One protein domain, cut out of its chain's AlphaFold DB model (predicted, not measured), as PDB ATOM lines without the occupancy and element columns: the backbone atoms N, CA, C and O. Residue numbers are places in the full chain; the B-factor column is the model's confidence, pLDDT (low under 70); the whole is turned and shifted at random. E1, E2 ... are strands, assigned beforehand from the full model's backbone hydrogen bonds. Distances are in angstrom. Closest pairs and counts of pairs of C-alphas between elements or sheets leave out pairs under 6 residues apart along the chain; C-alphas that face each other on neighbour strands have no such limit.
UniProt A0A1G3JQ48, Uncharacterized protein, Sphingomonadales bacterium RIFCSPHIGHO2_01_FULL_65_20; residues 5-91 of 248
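What this domain is: This is residues 5 to 91 of the 248 residues of an uncharacterized protein of Sphingomonadales bacterium RIFCSPHIGHO2_01_FULL_65_20 (UniProt A0A1G3JQ48). A long, twisted sheet of four strands, E4 to E7, makes most of the length of a rod, and the smaller strands only partly cover one of its faces: the pair E1 and E9 beside E6 and E7, the sheet E3, E2, E8 toward the end where E5 stops. The printed part has 87 residues, with nine named strands, E1 to E9 in chain order, and no named helix: all strand. E4, E5, E6, E7 form a meander, each strand the antiparallel neighbour of the one before; the smaller sheets are antiparallel too. It is only just compact, close to loose, with a radius of gyration of the C-alphas of 14.2 A and spans of 47 by 21 by 18 A.

Where its parts are: Find C-alpha 41 at (361.642, 318.642, 336.937), where E5, residues 41 to 52, begins; it runs 35.6 A to C-alpha 52 at (327.633, 316.735, 326.452). Its neighbours are E4, residues 30 to 38, 22.7 A, and E6, residues 56 to 64, 26.7 A; next to E6 look for its other neighbour E7, residues 70 to 76, 18.4 A. Then find E1, 5 to 7, E2, 9 to 13, E3, 20 to 24, E8, 81 to 84, and E9, 87 to 90.

How they stand to each other: In the large sheet, find N 43 and O 36 of E5 and E4 at 2.8 A, N 46 and O 62 of E5 and E6 at 2.8 A, and N 63 and O 72 of E6 and E7 at 2.8 A. E4 bends by 52 degrees at residue 33. The closest C-alphas of E7 and E9 are those of Glu 70 and Leu 90, 6.1 A. N 7 of E1 and O 87 of E9 are within hydrogen-bond range at 2.8 A. E1 runs on into E2 at 61 degrees, and E8 into E9 at 80 degrees. E2 is the inner strand between E3, N 10 and O 23 at 2.8 A, and E8, N 13 and O 81 at 2.8 A. E2 and E6 are apart.

The domain as a whole: The two C-alphas farthest apart, Thr 17 and Gln 39, are 46.7 A apart. The printed part has no cut, no link is long, and no printed residue is under 70 in pLDDT.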
ATOM      1  N   TYR A   5     348.364 319.948 320.197       92.19
ATOM      2  CA  TYR A   5     347.574 319.775 318.980       92.19
ATOM      3  C   TYR A   5     346.354 318.893 319.258       92.19
ATOM      4  O   TYR A   5     346.426 317.923 320.011       92.19
ATOM      5  N   SER A   6     345.237 319.201 318.600       93.75
ATOM      6  CA  SER A   6     344.046 318.352 318.534       93.75
ATOM      7  C   SER A   6     343.563 318.271 317.083       93.75
ATOM      8  O   SER A   6     343.442 319.282 316.386       93.75
ATOM      9  N   ARG A   7     343.343 317.055 316.568       93.94
ATOM     10  CA  ARG A   7     342.976 316.806 315.165       93.94
ATOM     11  C   ARG A   7     341.933 315.697 315.043       93.94
ATOM     12  O   ARG A   7     341.928 314.726 315.793       93.94
ATOM     13  N   GLY A   8     341.073 315.816 314.035       94.12
ATOM     14  CA  GLY A   8     340.065 314.803 313.720       94.12
ATOM     15  C   GLY A   8     338.781 314.947 314.534       94.12
ATOM     16  O   GLY A   8     338.355 316.057 314.853       94.12
ATOM     17  N   ILE A   9     338.130 313.814 314.796       95.88
ATOM     18  CA  ILE A   9     336.839 313.739 315.482       95.88
ATOM     19  C   ILE A   9     336.831 312.558 316.451       95.88
ATOM     20  O   ILE A   9     337.380 311.499 316.152       95.88
ATOM     21  N   ALA A  10     336.146 312.701 317.579       96.38
ATOM     22  CA  ALA A  10     335.810 311.578 318.438       96.38
ATOM     23  C   ALA A  10     334.412 311.079 318.080       96.38
ATOM     24  O   ALA A  10     333.474 311.866 317.957       96.38
ATOM     25  N   ARG A  11     334.252 309.761 317.945       97.06
ATOM     26  CA  ARG A  11     332.947 309.110 317.775       97.06
ATOM     27  C   ARG A  11     332.676 308.240 318.983       97.06
ATOM     28  O   ARG A  11     333.358 307.240 319.205       97.06
ATOM     29  N   ILE A  12     331.657 308.605 319.748       96.94
ATOM     30  CA  ILE A  12     331.317 307.942 321.006       96.94
ATOM     31  C   ILE A  12     329.914 307.370 320.890       96.94
ATOM     32  O   ILE A  12     328.957 308.067 320.555       96.94
ATOM     33  N   ARG A  13     329.790 306.074 321.170       96.81
ATOM     34  CA  ARG A  13     328.511 305.376 321.200       96.81
ATOM     35  C   ARG A  13     327.967 305.336 322.616       96.81
ATOM     36  O   ARG A  13     328.567 304.717 323.501       96.81
ATOM     37  N   HIS A  14     326.787 305.912 322.795       96.94
ATOM     38  CA  HIS A  14     326.057 305.887 324.051       96.94
ATOM     39  C   HIS A  14     325.767 304.440 324.474       96.94
ATOM     40  O   HIS A  14     325.205 303.649 323.716       96.94
ATOM     41  N   ALA A  15     326.113 304.100 325.716       92.75
ATOM     42  CA  ALA A  15     326.071 302.724 326.220       92.75
ATOM     43  C   ALA A  15     324.653 302.115 326.229       92.75
ATOM     44  O   ALA A  15     324.482 300.948 325.890       92.75
ATOM     45  N   THR A  16     323.636 302.910 326.584       93.88
ATOM     46  CA  THR A  16     322.235 302.453 326.663       93.88
ATOM     47  C   THR A  16     321.475 302.529 325.335       93.88
ATOM     48  O   THR A  16     320.827 301.560 324.954       93.88
ATOM     49  N   THR A  17     321.508 303.673 324.639       95.19
ATOM     50  CA  THR A  17     320.708 303.895 323.420       95.19
ATOM     51  C   THR A  17     321.377 303.359 322.155       95.19
ATOM     52  O   THR A  17     320.692 303.096 321.171       95.19
ATOM     53  N   GLY A  18     322.703 303.190 322.164       93.81
ATOM     54  CA  GLY A  18     323.479 302.810 320.985       93.81
ATOM     55  C   GLY A  18     323.662 303.933 319.958       93.81
ATOM     56  O   GLY A  18     324.277 303.693 318.919       93.81
ATOM     57  N   GLU A  19     323.160 305.139 320.235       95.88
ATOM     58  CA  GLU A  19     323.342 306.319 319.387       95.88
ATOM     59  C   GLU A  19     324.813 306.752 319.360       95.88
ATOM     60  O   GLU A  19     325.525 306.611 320.356       95.88
ATOM     61  N   ILE A  20     325.277 307.244 318.209       97.19
ATOM     62  CA  ILE A  20     326.662 307.677 318.005       97.19
ATOM     63  C   ILE A  20     326.687 309.196 317.924       97.19
ATOM     64  O   ILE A  20     326.110 309.775 317.005       97.19
ATOM     65  N   PHE A  21     327.420 309.812 318.841       96.06
ATOM     66  CA  PHE A  21     327.700 311.240 318.839       96.06
ATOM     67  C   PHE A  21     329.100 311.491 318.299       96.06
ATOM     68  O   PHE A  21     329.976 310.625 318.376       96.06
ATOM     69  N   THR A  22     329.281 312.671 317.715       96.00
ATOM     70  CA  THR A  22     330.560 313.121 317.165       96.00
ATOM     71  C   THR A  22     330.953 314.408 317.863       96.00
ATOM     72  O   THR A  22     330.107 315.287 317.991       96.00
ATOM     73  N   ILE A  23     332.205 314.490 318.299       95.12
ATOM     74  CA  ILE A  23     332.809 315.685 318.892       95.12
ATOM     75  C   ILE A  23     333.996 316.057 318.013       95.12
ATOM     76  O   ILE A  23     334.829 315.193 317.716       95.12
ATOM     77  N   ALA A  24     334.048 317.297 317.546       94.31
ATOM     78  CA  ALA A  24     335.144 317.770 316.719       94.31
ATOM     79  C   ALA A  24     336.328 318.241 317.578       94.31
ATOM     80  O   ALA A  24     336.164 318.714 318.699       94.31
ATOM     81  N   ALA A  25     337.549 318.075 317.065       93.25
ATOM     82  CA  ALA A  25     338.765 318.423 317.800       93.25
ATOM     83  C   ALA A  25     338.918 319.924 318.105       93.25
ATOM     84  O   ALA A  25     339.644 320.279 319.033       93.25
ATOM     85  N   ASP A  26     338.255 320.787 317.334       92.31
ATOM     86  CA  ASP A  26     338.204 322.239 317.536       92.31
ATOM     87  C   ASP A  26     337.249 322.660 318.664       92.31
ATOM     88  O   ASP A  26     337.288 323.810 319.091       92.31
ATOM     89  N   GLU A  27     336.436 321.734 319.179       92.50
ATOM     90  CA  GLU A  27     335.633 321.932 320.390       92.50
ATOM     91  C   GLU A  27     336.462 321.750 321.677       92.50
ATOM     92  O   GLU A  27     335.991 322.099 322.757       92.50
ATOM     93  N   LEU A  28     337.684 321.198 321.590       94.06
ATOM     94  CA  LEU A  28     338.546 320.990 322.755       94.06
ATOM     95  C   LEU A  28     339.229 322.291 323.187       94.06
ATOM     96  O   LEU A  28     340.108 322.807 322.496       94.06
ATOM     97  N   GLU A  29     338.892 322.765 324.385       93.38
ATOM     98  CA  GLU A  29     339.607 323.845 325.066       93.38
ATOM     99  C   GLU A  29     340.532 323.261 326.141       93.38
ATOM    100  O   GLU A  29     340.075 322.770 327.172       93.38
ATOM    101  N   TRP A  30     341.843 323.300 325.892       94.12
ATOM    102  CA  TRP A  30     342.847 322.763 326.812       94.12
ATOM    103  C   TRP A  30     343.189 323.748 327.932       94.12
ATOM    104  O   TRP A  30     343.510 324.911 327.676       94.12
ATOM    105  N   ALA A  31     343.203 323.256 329.168       93.00
ATOM    106  CA  ALA A  31     343.636 323.996 330.346       93.00
ATOM    107  C   ALA A  31     344.595 323.165 331.208       93.00
ATOM    108  O   ALA A  31     344.463 321.947 331.316       93.00
ATOM    109  N   GLU A  32     345.551 323.831 331.853       92.62
ATOM    110  CA  GLU A  32     346.388 323.213 332.884       92.62
ATOM    111  C   GLU A  32     345.536 322.902 334.123       92.62
ATOM    112  O   GLU A  32     344.822 323.774 334.627       92.62
ATOM    113  N   PHE A  33     345.616 321.670 334.625       92.12
ATOM    114  CA  PHE A  33     344.903 321.241 335.834       92.12
ATOM    115  C   PHE A  33     345.828 320.695 336.929       92.12
ATOM    116  O   PHE A  33     345.396 320.564 338.077       92.12
ATOM    117  N   ALA A  34     347.086 320.382 336.602       88.50
ATOM    118  CA  ALA A  34     348.061 319.855 337.550       88.50
ATOM    119  C   ALA A  34     349.482 320.343 337.241       88.50
ATOM    120  O   ALA A  34     349.876 320.422 336.081       88.50
ATOM    121  N   ALA A  35     350.255 320.599 338.297       89.88
ATOM    122  CA  ALA A  35     351.690 320.846 338.233       89.88
ATOM    123  C   ALA A  35     352.350 320.269 339.499       89.88
ATOM    124  O   ALA A  35     352.017 320.703 340.607       89.88
ATOM    125  N   ASP A  36     353.247 319.288 339.358       90.25
ATOM    126  CA  ASP A  36     353.932 318.639 340.490       90.25
ATOM    127  C   ASP A  36     355.438 318.481 340.246       90.25
ATOM    128  O   ASP A  36     355.876 318.156 339.146       90.25
ATOM    129  N   GLU A  37     356.253 318.696 341.275       89.31
ATOM    130  CA  GLU A  37     357.712 318.635 341.159       89.31
ATOM    131  C   GLU A  37     358.219 317.203 341.372       89.31
ATOM    132  O   GLU A  37     357.989 316.576 342.409       89.31
ATOM    133  N   ARG A  38     358.968 316.682 340.399       89.06
ATOM    134  CA  ARG A  38     359.498 315.313 340.392       89.06
ATOM    135  C   ARG A  38     361.015 315.327 340.137       89.06
ATOM    136  O   ARG A  38     361.643 316.367 339.999       89.06
ATOM    137  N   GLN A  39     361.652 314.154 340.080       83.06
ATOM    138  CA  GLN A  39     363.127 314.042 340.061       83.06
ATOM    139  C   GLN A  39     363.824 314.735 338.872       83.06
ATOM    140  O   GLN A  39     364.927 315.247 339.031       83.06
ATOM    141  N   MET A  40     363.189 314.738 337.699       82.62
ATOM    142  CA  MET A  40     363.653 315.350 336.448       82.62
ATOM    143  C   MET A  40     362.998 316.714 336.138       82.62
ATOM    144  O   MET A  40     363.105 317.180 335.008       82.62
ATOM    145  N   GLY A  41     362.321 317.347 337.104       86.19
ATOM    146  CA  GLY A  41     361.642 318.642 336.937       86.19
ATOM    147  C   GLY A  41     360.140 318.585 337.225       86.19
ATOM    148  O   GLY A  41     359.645 317.619 337.810       86.19
ATOM    149  N   THR A  42     359.411 319.610 336.793       84.88
ATOM    150  CA  THR A  42     357.955 319.695 336.957       84.88
ATOM    151  C   THR A  42     357.229 318.811 335.938       84.88
ATOM    152  O   THR A  42     357.549 318.824 334.751       84.88
ATOM    153  N   GLU A  43     356.260 318.033 336.408       90.94
ATOM    154  CA  GLU A  43     355.240 317.368 335.600       90.94
ATOM    155  C   GLU A  43     354.032 318.293 335.477       90.94
ATOM    156  O   GLU A  43     353.544 318.788 336.492       90.94
ATOM    157  N   ILE A  44     353.554 318.522 334.255       92.25
ATOM    158  CA  ILE A  44     352.407 319.393 333.972       92.25
ATOM    159  C   ILE A  44     351.286 318.545 333.365       92.25
ATOM    160  O   ILE A  44     351.528 317.757 332.454       92.25
ATOM    161  N   GLY A  45     350.066 318.682 333.883       94.75
ATOM    162  CA  GLY A  45     348.867 318.014 333.380       94.75
ATOM    163  C   GLY A  45     347.916 319.000 332.708       94.75
ATOM    164  O   GLY A  45     347.559 320.024 333.298       94.75
ATOM    165  N   TYR A  46     347.462 318.659 331.507       95.19
ATOM    166  CA  TYR A  46     346.491 319.407 330.713       95.19
ATOM    167  C   TYR A  46     345.216 318.592 330.514       95.19
ATOM    168  O   TYR A  46     345.279 317.384 330.297       95.19
ATOM    169  N   SER A  47     344.061 319.252 330.570       95.94
ATOM    170  CA  SER A  47     342.755 318.635 330.362       95.94
ATOM    171  C   SER A  47     341.888 319.500 329.454       95.94
ATOM    172  O   SER A  47     341.883 320.726 329.582       95.94
ATOM    173  N   ALA A  48     341.165 318.857 328.543       96.62
ATOM    174  CA  ALA A  48     340.052 319.440 327.809       96.62
ATOM    175  C   ALA A  48     338.771 318.696 328.196       96.62
ATOM    176  O   ALA A  48     338.685 317.479 328.021       96.62
ATOM    177  N   GLU A  49     337.784 319.421 328.719       96.19
ATOM    178  CA  GLU A  49     336.529 318.860 329.227       96.19
ATOM    179  C   GLU A  49     335.332 319.405 328.440       96.19
ATOM    180  O   GLU A  49     335.199 320.612 328.243       96.19
ATOM    181  N   ILE A  50     334.440 318.510 328.012       95.44
ATOM    182  CA  ILE A  50     333.184 318.854 327.341       95.44
ATOM    183  C   ILE A  50     332.013 318.247 328.111       95.44
ATOM    184  O   ILE A  50     331.945 317.036 328.325       95.44
ATOM    185  N   GLU A  51     331.032 319.084 328.451       95.19
ATOM    186  CA  GLU A  51     329.753 318.646 329.012       95.19
ATOM    187  C   GLU A  51     328.745 318.383 327.883       95.19
ATOM    188  O   GLU A  51     328.155 319.308 327.316       95.19
ATOM    189  N   HIS A  52     328.534 317.111 327.538       93.25
ATOM    190  CA  HIS A  52     327.633 316.735 326.452       93.25
ATOM    191  C   HIS A  52     326.229 316.367 326.978       93.25
ATOM    192  O   HIS A  52     326.105 315.446 327.790       93.25
ATOM    193  N   PRO A  53     325.131 316.947 326.442       92.44
ATOM    194  CA  PRO A  53     323.773 316.757 326.976       92.44
ATOM    195  C   PRO A  53     323.300 315.303 327.110       92.44
ATOM    196  O   PRO A  53     322.428 315.009 327.924       92.44
ATOM    197  N   SER A  54     323.829 314.396 326.284       92.19
ATOM    198  CA  SER A  54     323.461 312.971 326.290       92.19
ATOM    199  C   SER A  54     324.558 312.035 326.786       92.19
ATOM    200  O   SER A  54     324.256 310.883 327.057       92.19
ATOM    201  N   LEU A  55     325.811 312.491 326.875       93.38
ATOM    202  CA  LEU A  55     326.945 311.636 327.262       93.38
ATOM    203  C   LEU A  55     327.529 312.023 328.634       93.38
ATOM    204  O   LEU A  55     328.347 311.295 329.195       93.38
ATOM    205  N   GLY A  56     327.074 313.146 329.198       94.75
ATOM    206  CA  GLY A  56     327.671 313.767 330.371       94.75
ATOM    207  C   GLY A  56     329.054 314.331 330.058       94.75
ATOM    208  O   GLY A  56     329.368 314.642 328.905       94.75
ATOM    209  N   THR A  57     329.873 314.428 331.098       95.75
ATOM    210  CA  THR A  57     331.232 314.959 331.039       95.75
ATOM    211  C   THR A  57     332.184 313.996 330.330       95.75
ATOM    212  O   THR A  57     332.317 312.838 330.726       95.75
ATOM    213  N   ILE A  58     332.862 314.473 329.291       97.12
ATOM    214  CA  ILE A  58     333.904 313.743 328.564       97.12
ATOM    215  C   ILE A  58     335.191 314.556 328.671       97.12
ATOM    216  O   ILE A  58     335.155 315.763 328.433       97.12
ATOM    217  N   SER A  59     336.309 313.908 329.003       96.56
ATOM    218  CA  SER A  59     337.608 314.579 329.099       96.56
ATOM    219  C   SER A  59     338.701 313.897 328.282       96.56
ATOM    220  O   SER A  59     338.700 312.676 328.082       96.56
ATOM    221  N   TRP A  60     339.647 314.713 327.832       97.88
ATOM    222  CA  TRP A  60     340.932 314.301 327.280       97.88
ATOM    223  C   TRP A  60     342.025 314.888 328.154       97.88
ATOM    224  O   TRP A  60     342.012 316.085 328.423       97.88
ATOM    225  N   GLU A  61     342.954 314.049 328.592       97.00
ATOM    226  CA  GLU A  61     344.008 314.432 329.529       97.00
ATOM    227  C   GLU A  61     345.379 314.086 328.950       97.00
ATOM    228  O   GLU A  61     345.547 313.056 328.292       97.00
ATOM    229  N   LEU A  62     346.351 314.964 329.176       95.62
ATOM    230  CA  LEU A  62     347.710 314.888 328.649       95.62
ATOM    231  C   LEU A  62     348.698 315.306 329.740       95.62
ATOM    232  O   LEU A  62     348.507 316.341 330.372       95.62
ATOM    233  N   TRP A  63     349.767 314.539 329.932       94.25
ATOM    234  CA  TRP A  63     350.829 314.849 330.889       94.25
ATOM    235  C   TRP A  63     352.168 315.047 330.188       94.25
ATOM    236  O   TRP A  63     352.567 314.249 329.340       94.25
ATOM    237  N   GLU A  64     352.877 316.084 330.611       91.44
ATOM    238  CA  GLU A  64     354.200 316.497 330.158       91.44
ATOM    239  C   GLU A  64     355.210 316.240 331.286       91.44
ATOM    240  O   GLU A  64     355.097 316.841 332.357       91.44
ATOM    241  N   TYR A  65     356.169 315.325 331.085       88.06
ATOM    242  CA  TYR A  65     357.230 315.062 332.062       88.06
ATOM    243  C   TYR A  65     358.488 314.385 331.468       88.06
ATOM    244  O   TYR A  65     358.404 313.245 331.002       88.06
ATOM    245  N   PRO A  66     359.684 315.006 331.591       82.69
ATOM    246  CA  PRO A  66     359.910 316.382 332.053       82.69
ATOM    247  C   PRO A  66     359.274 317.403 331.099       82.69
ATOM    248  O   PRO A  66     358.782 317.032 330.035       82.69
ATOM    249  N   VAL A  67     359.292 318.684 331.476       81.62
ATOM    250  CA  VAL A  67     358.845 319.787 330.607       81.62
ATOM    251  C   VAL A  67     359.412 319.612 329.186       81.62
ATOM    252  O   VAL A  67     360.620 319.460 329.014       81.62
ATOM    253  N   GLY A  68     358.533 319.615 328.187       78.62
ATOM    254  CA  GLY A  68     358.804 319.414 326.766       78.62
ATOM    255  C   GLY A  68     358.596 317.988 326.248       78.62
ATOM    256  O   GLY A  68     358.610 317.801 325.038       78.62
ATOM    257  N   ALA A  69     358.393 316.990 327.114       82.56
ATOM    258  CA  ALA A  69     358.246 315.591 326.709       82.56
ATOM    259  C   ALA A  69     356.873 315.025 327.089       82.56
ATOM    260  O   ALA A  69     356.478 315.058 328.255       82.56
ATOM    261  N   GLU A  70     356.156 314.460 326.113       89.19
ATOM    262  CA  GLU A  70     354.888 313.774 326.372       89.19
ATOM    263  C   GLU A  70     355.146 312.510 327.203       89.19
ATOM    264  O   GLU A  70     355.940 311.648 326.826       89.19
ATOM    265  N   ASN A  71     354.464 312.402 328.341       89.50
ATOM    266  CA  ASN A  71     354.598 311.285 329.272       89.50
ATOM    267  C   ASN A  71     353.398 310.330 329.190       89.50
ATOM    268  O   ASN A  71     353.564 309.110 329.143       89.50
ATOM    269  N   MET A  72     352.175 310.868 329.185       92.56
ATOM    270  CA  MET A  72     350.951 310.066 329.236       92.56
ATOM    271  C   MET A  72     349.767 310.799 328.606       92.56
ATOM    272  O   MET A  72     349.727 312.026 328.605       92.56
ATOM    273  N   ARG A  73     348.779 310.039 328.121       95.12
ATOM    274  CA  ARG A  73     347.484 310.553 327.664       95.12
ATOM    275  C   ARG A  73     346.337 309.633 328.056       95.12
ATOM    276  O   ARG A  73     346.478 308.410 327.994       95.12
ATOM    277  N   GLU A  74     345.197 310.219 328.394       96.00
ATOM    278  CA  GLU A  74     343.975 309.505 328.759       96.00
ATOM    279  C   GLU A  74     342.736 310.125 328.102       96.00
ATOM    280  O   GLU A  74     342.720 311.276 327.665       96.00
ATOM    281  N   THR A  75     341.681 309.324 327.972       96.88
ATOM    282  CA  THR A  75     340.382 309.778 327.466       96.88
ATOM    283  C   THR A  75     339.280 309.135 328.287       96.88
ATOM    284  O   THR A  75     339.164 307.908 328.336       96.88
ATOM    285  N   HIS A  76     338.443 309.967 328.896       96.19
ATOM    286  CA  HIS A  76     337.356 309.548 329.764       96.19
ATOM    287  C   HIS A  76     336.012 309.791 329.076       96.19
ATOM    288  O   HIS A  76     335.581 310.921 328.897       96.19
ATOM    289  N   THR A  77     335.315 308.713 328.706       95.12
ATOM    290  CA  THR A  77     334.022 308.759 327.993       95.12
ATOM    291  C   THR A  77     332.810 308.513 328.895       95.12
ATOM    292  O   THR A  77     331.759 308.093 328.409       95.12
ATOM    293  N   ASN A  78     332.956 308.684 330.212       93.19
ATOM    294  CA  ASN A  78     331.882 308.494 331.197       93.19
ATOM    295  C   ASN A  78     331.133 307.143 331.073       93.19
ATOM    296  O   ASN A  78     329.911 307.049 331.182       93.19
ATOM    297  N   GLY A  79     331.867 306.061 330.786       91.75
ATOM    298  CA  GLY A  79     331.302 304.712 330.633       91.75
ATOM    299  C   GLY A  79     330.660 304.419 329.269       91.75
ATOM    300  O   GLY A  79     330.090 303.343 329.074       91.75
ATOM    301  N   HIS A  80     330.753 305.337 328.307       96.62
ATOM    302  CA  HIS A  80     330.350 305.118 326.919       96.62
ATOM    303  C   HIS A  80     331.471 304.504 326.076       96.62
ATOM    304  O   HIS A  80     332.641 304.517 326.451       96.62
ATOM    305  N   VAL A  81     331.119 303.946 324.914       96.31
ATOM    306  CA  VAL A  81     332.089 303.239 324.072       96.31
ATOM    307  C   VAL A  81     332.718 304.206 323.077       96.31
ATOM    308  O   VAL A  81     332.038 304.678 322.165       96.31
ATOM    309  N   LEU A  82     334.019 304.443 323.220       96.12
ATOM    310  CA  LEU A  82     334.826 305.158 322.237       96.12
ATOM    311  C   LEU A  82     335.015 304.284 320.990       96.12
ATOM    312  O   LEU A  82     335.546 303.177 321.078       96.12
ATOM    313  N   ILE A  83     334.533 304.750 319.840       96.62
ATOM    314  CA  ILE A  83     334.714 304.082 318.541       96.62
ATOM    315  C   ILE A  83     335.947 304.646 317.836       96.62
ATOM    316  O   ILE A  83     336.738 303.896 317.272       96.62
ATOM    317  N   GLU A  84     336.082 305.966 317.865       96.50
ATOM    318  CA  GLU A  84     337.156 306.735 317.244       96.50
ATOM    319  C   GLU A  84     337.507 307.865 318.206       96.50
ATOM    320  O   GLU A  84     336.597 308.434 318.814       96.50
ATOM    321  N   ASN A  85     338.794 308.152 318.378       97.38
ATOM    322  CA  ASN A  85     339.246 309.224 319.257       97.38
ATOM    323  C   ASN A  85     339.760 310.413 318.450       97.38
ATOM    324  O   ASN A  85     340.220 310.242 317.322       97.38
ATOM    325  N   ILE A  86     339.740 311.586 319.080       96.50
ATOM    326  CA  ILE A  86     340.532 312.730 318.631       96.50
ATOM    327  C   ILE A  86     342.008 312.340 318.734       96.50
ATOM    328  O   ILE A  86     342.418 311.668 319.682       96.50
ATOM    329  N   ASP A  87     342.790 312.735 317.735       94.44
ATOM    330  CA  ASP A  87     344.242 312.627 317.768       94.44
ATOM    331  C   ASP A  87     344.799 313.867 318.465       94.44
ATOM    332  O   ASP A  87     344.561 314.994 318.020       94.44
ATOM    333  N   PHE A  88     345.478 313.662 319.587       94.75
ATOM    334  CA  PHE A  88     346.027 314.734 320.402       94.75
ATOM    335  C   PHE A  88     347.340 314.312 321.050       94.75
ATOM    336  O   PHE A  88     347.595 313.121 321.285       94.75
ATOM    337  N   GLY A  89     348.139 315.323 321.357       92.56
ATOM    338  CA  GLY A  89     349.424 315.186 322.018       92.56
ATOM    339  C   GLY A  89     350.138 316.525 322.110       92.56
ATOM    340  O   GLY A  89     349.607 317.568 321.702       92.56
ATOM    341  N   LEU A  90     351.357 316.490 322.635       89.81
ATOM    342  CA  LEU A  90     352.244 317.643 322.538       89.81
ATOM    343  C   LEU A  90     352.688 317.799 321.086       89.81
ATOM    344  O   LEU A  90     353.101 316.835 320.441       89.81
ATOM    345  N   GLU A  91     352.572 319.009 320.547       80.44
ATOM    346  CA  GLU A  91     353.212 319.315 319.279       80.44
ATOM    347  C   GLU A  91     354.715 319.269 319.538       80.44
ATOM    348  O   GLU A  91     355.241 320.106 320.276       80.44
TER     349      GLU A  91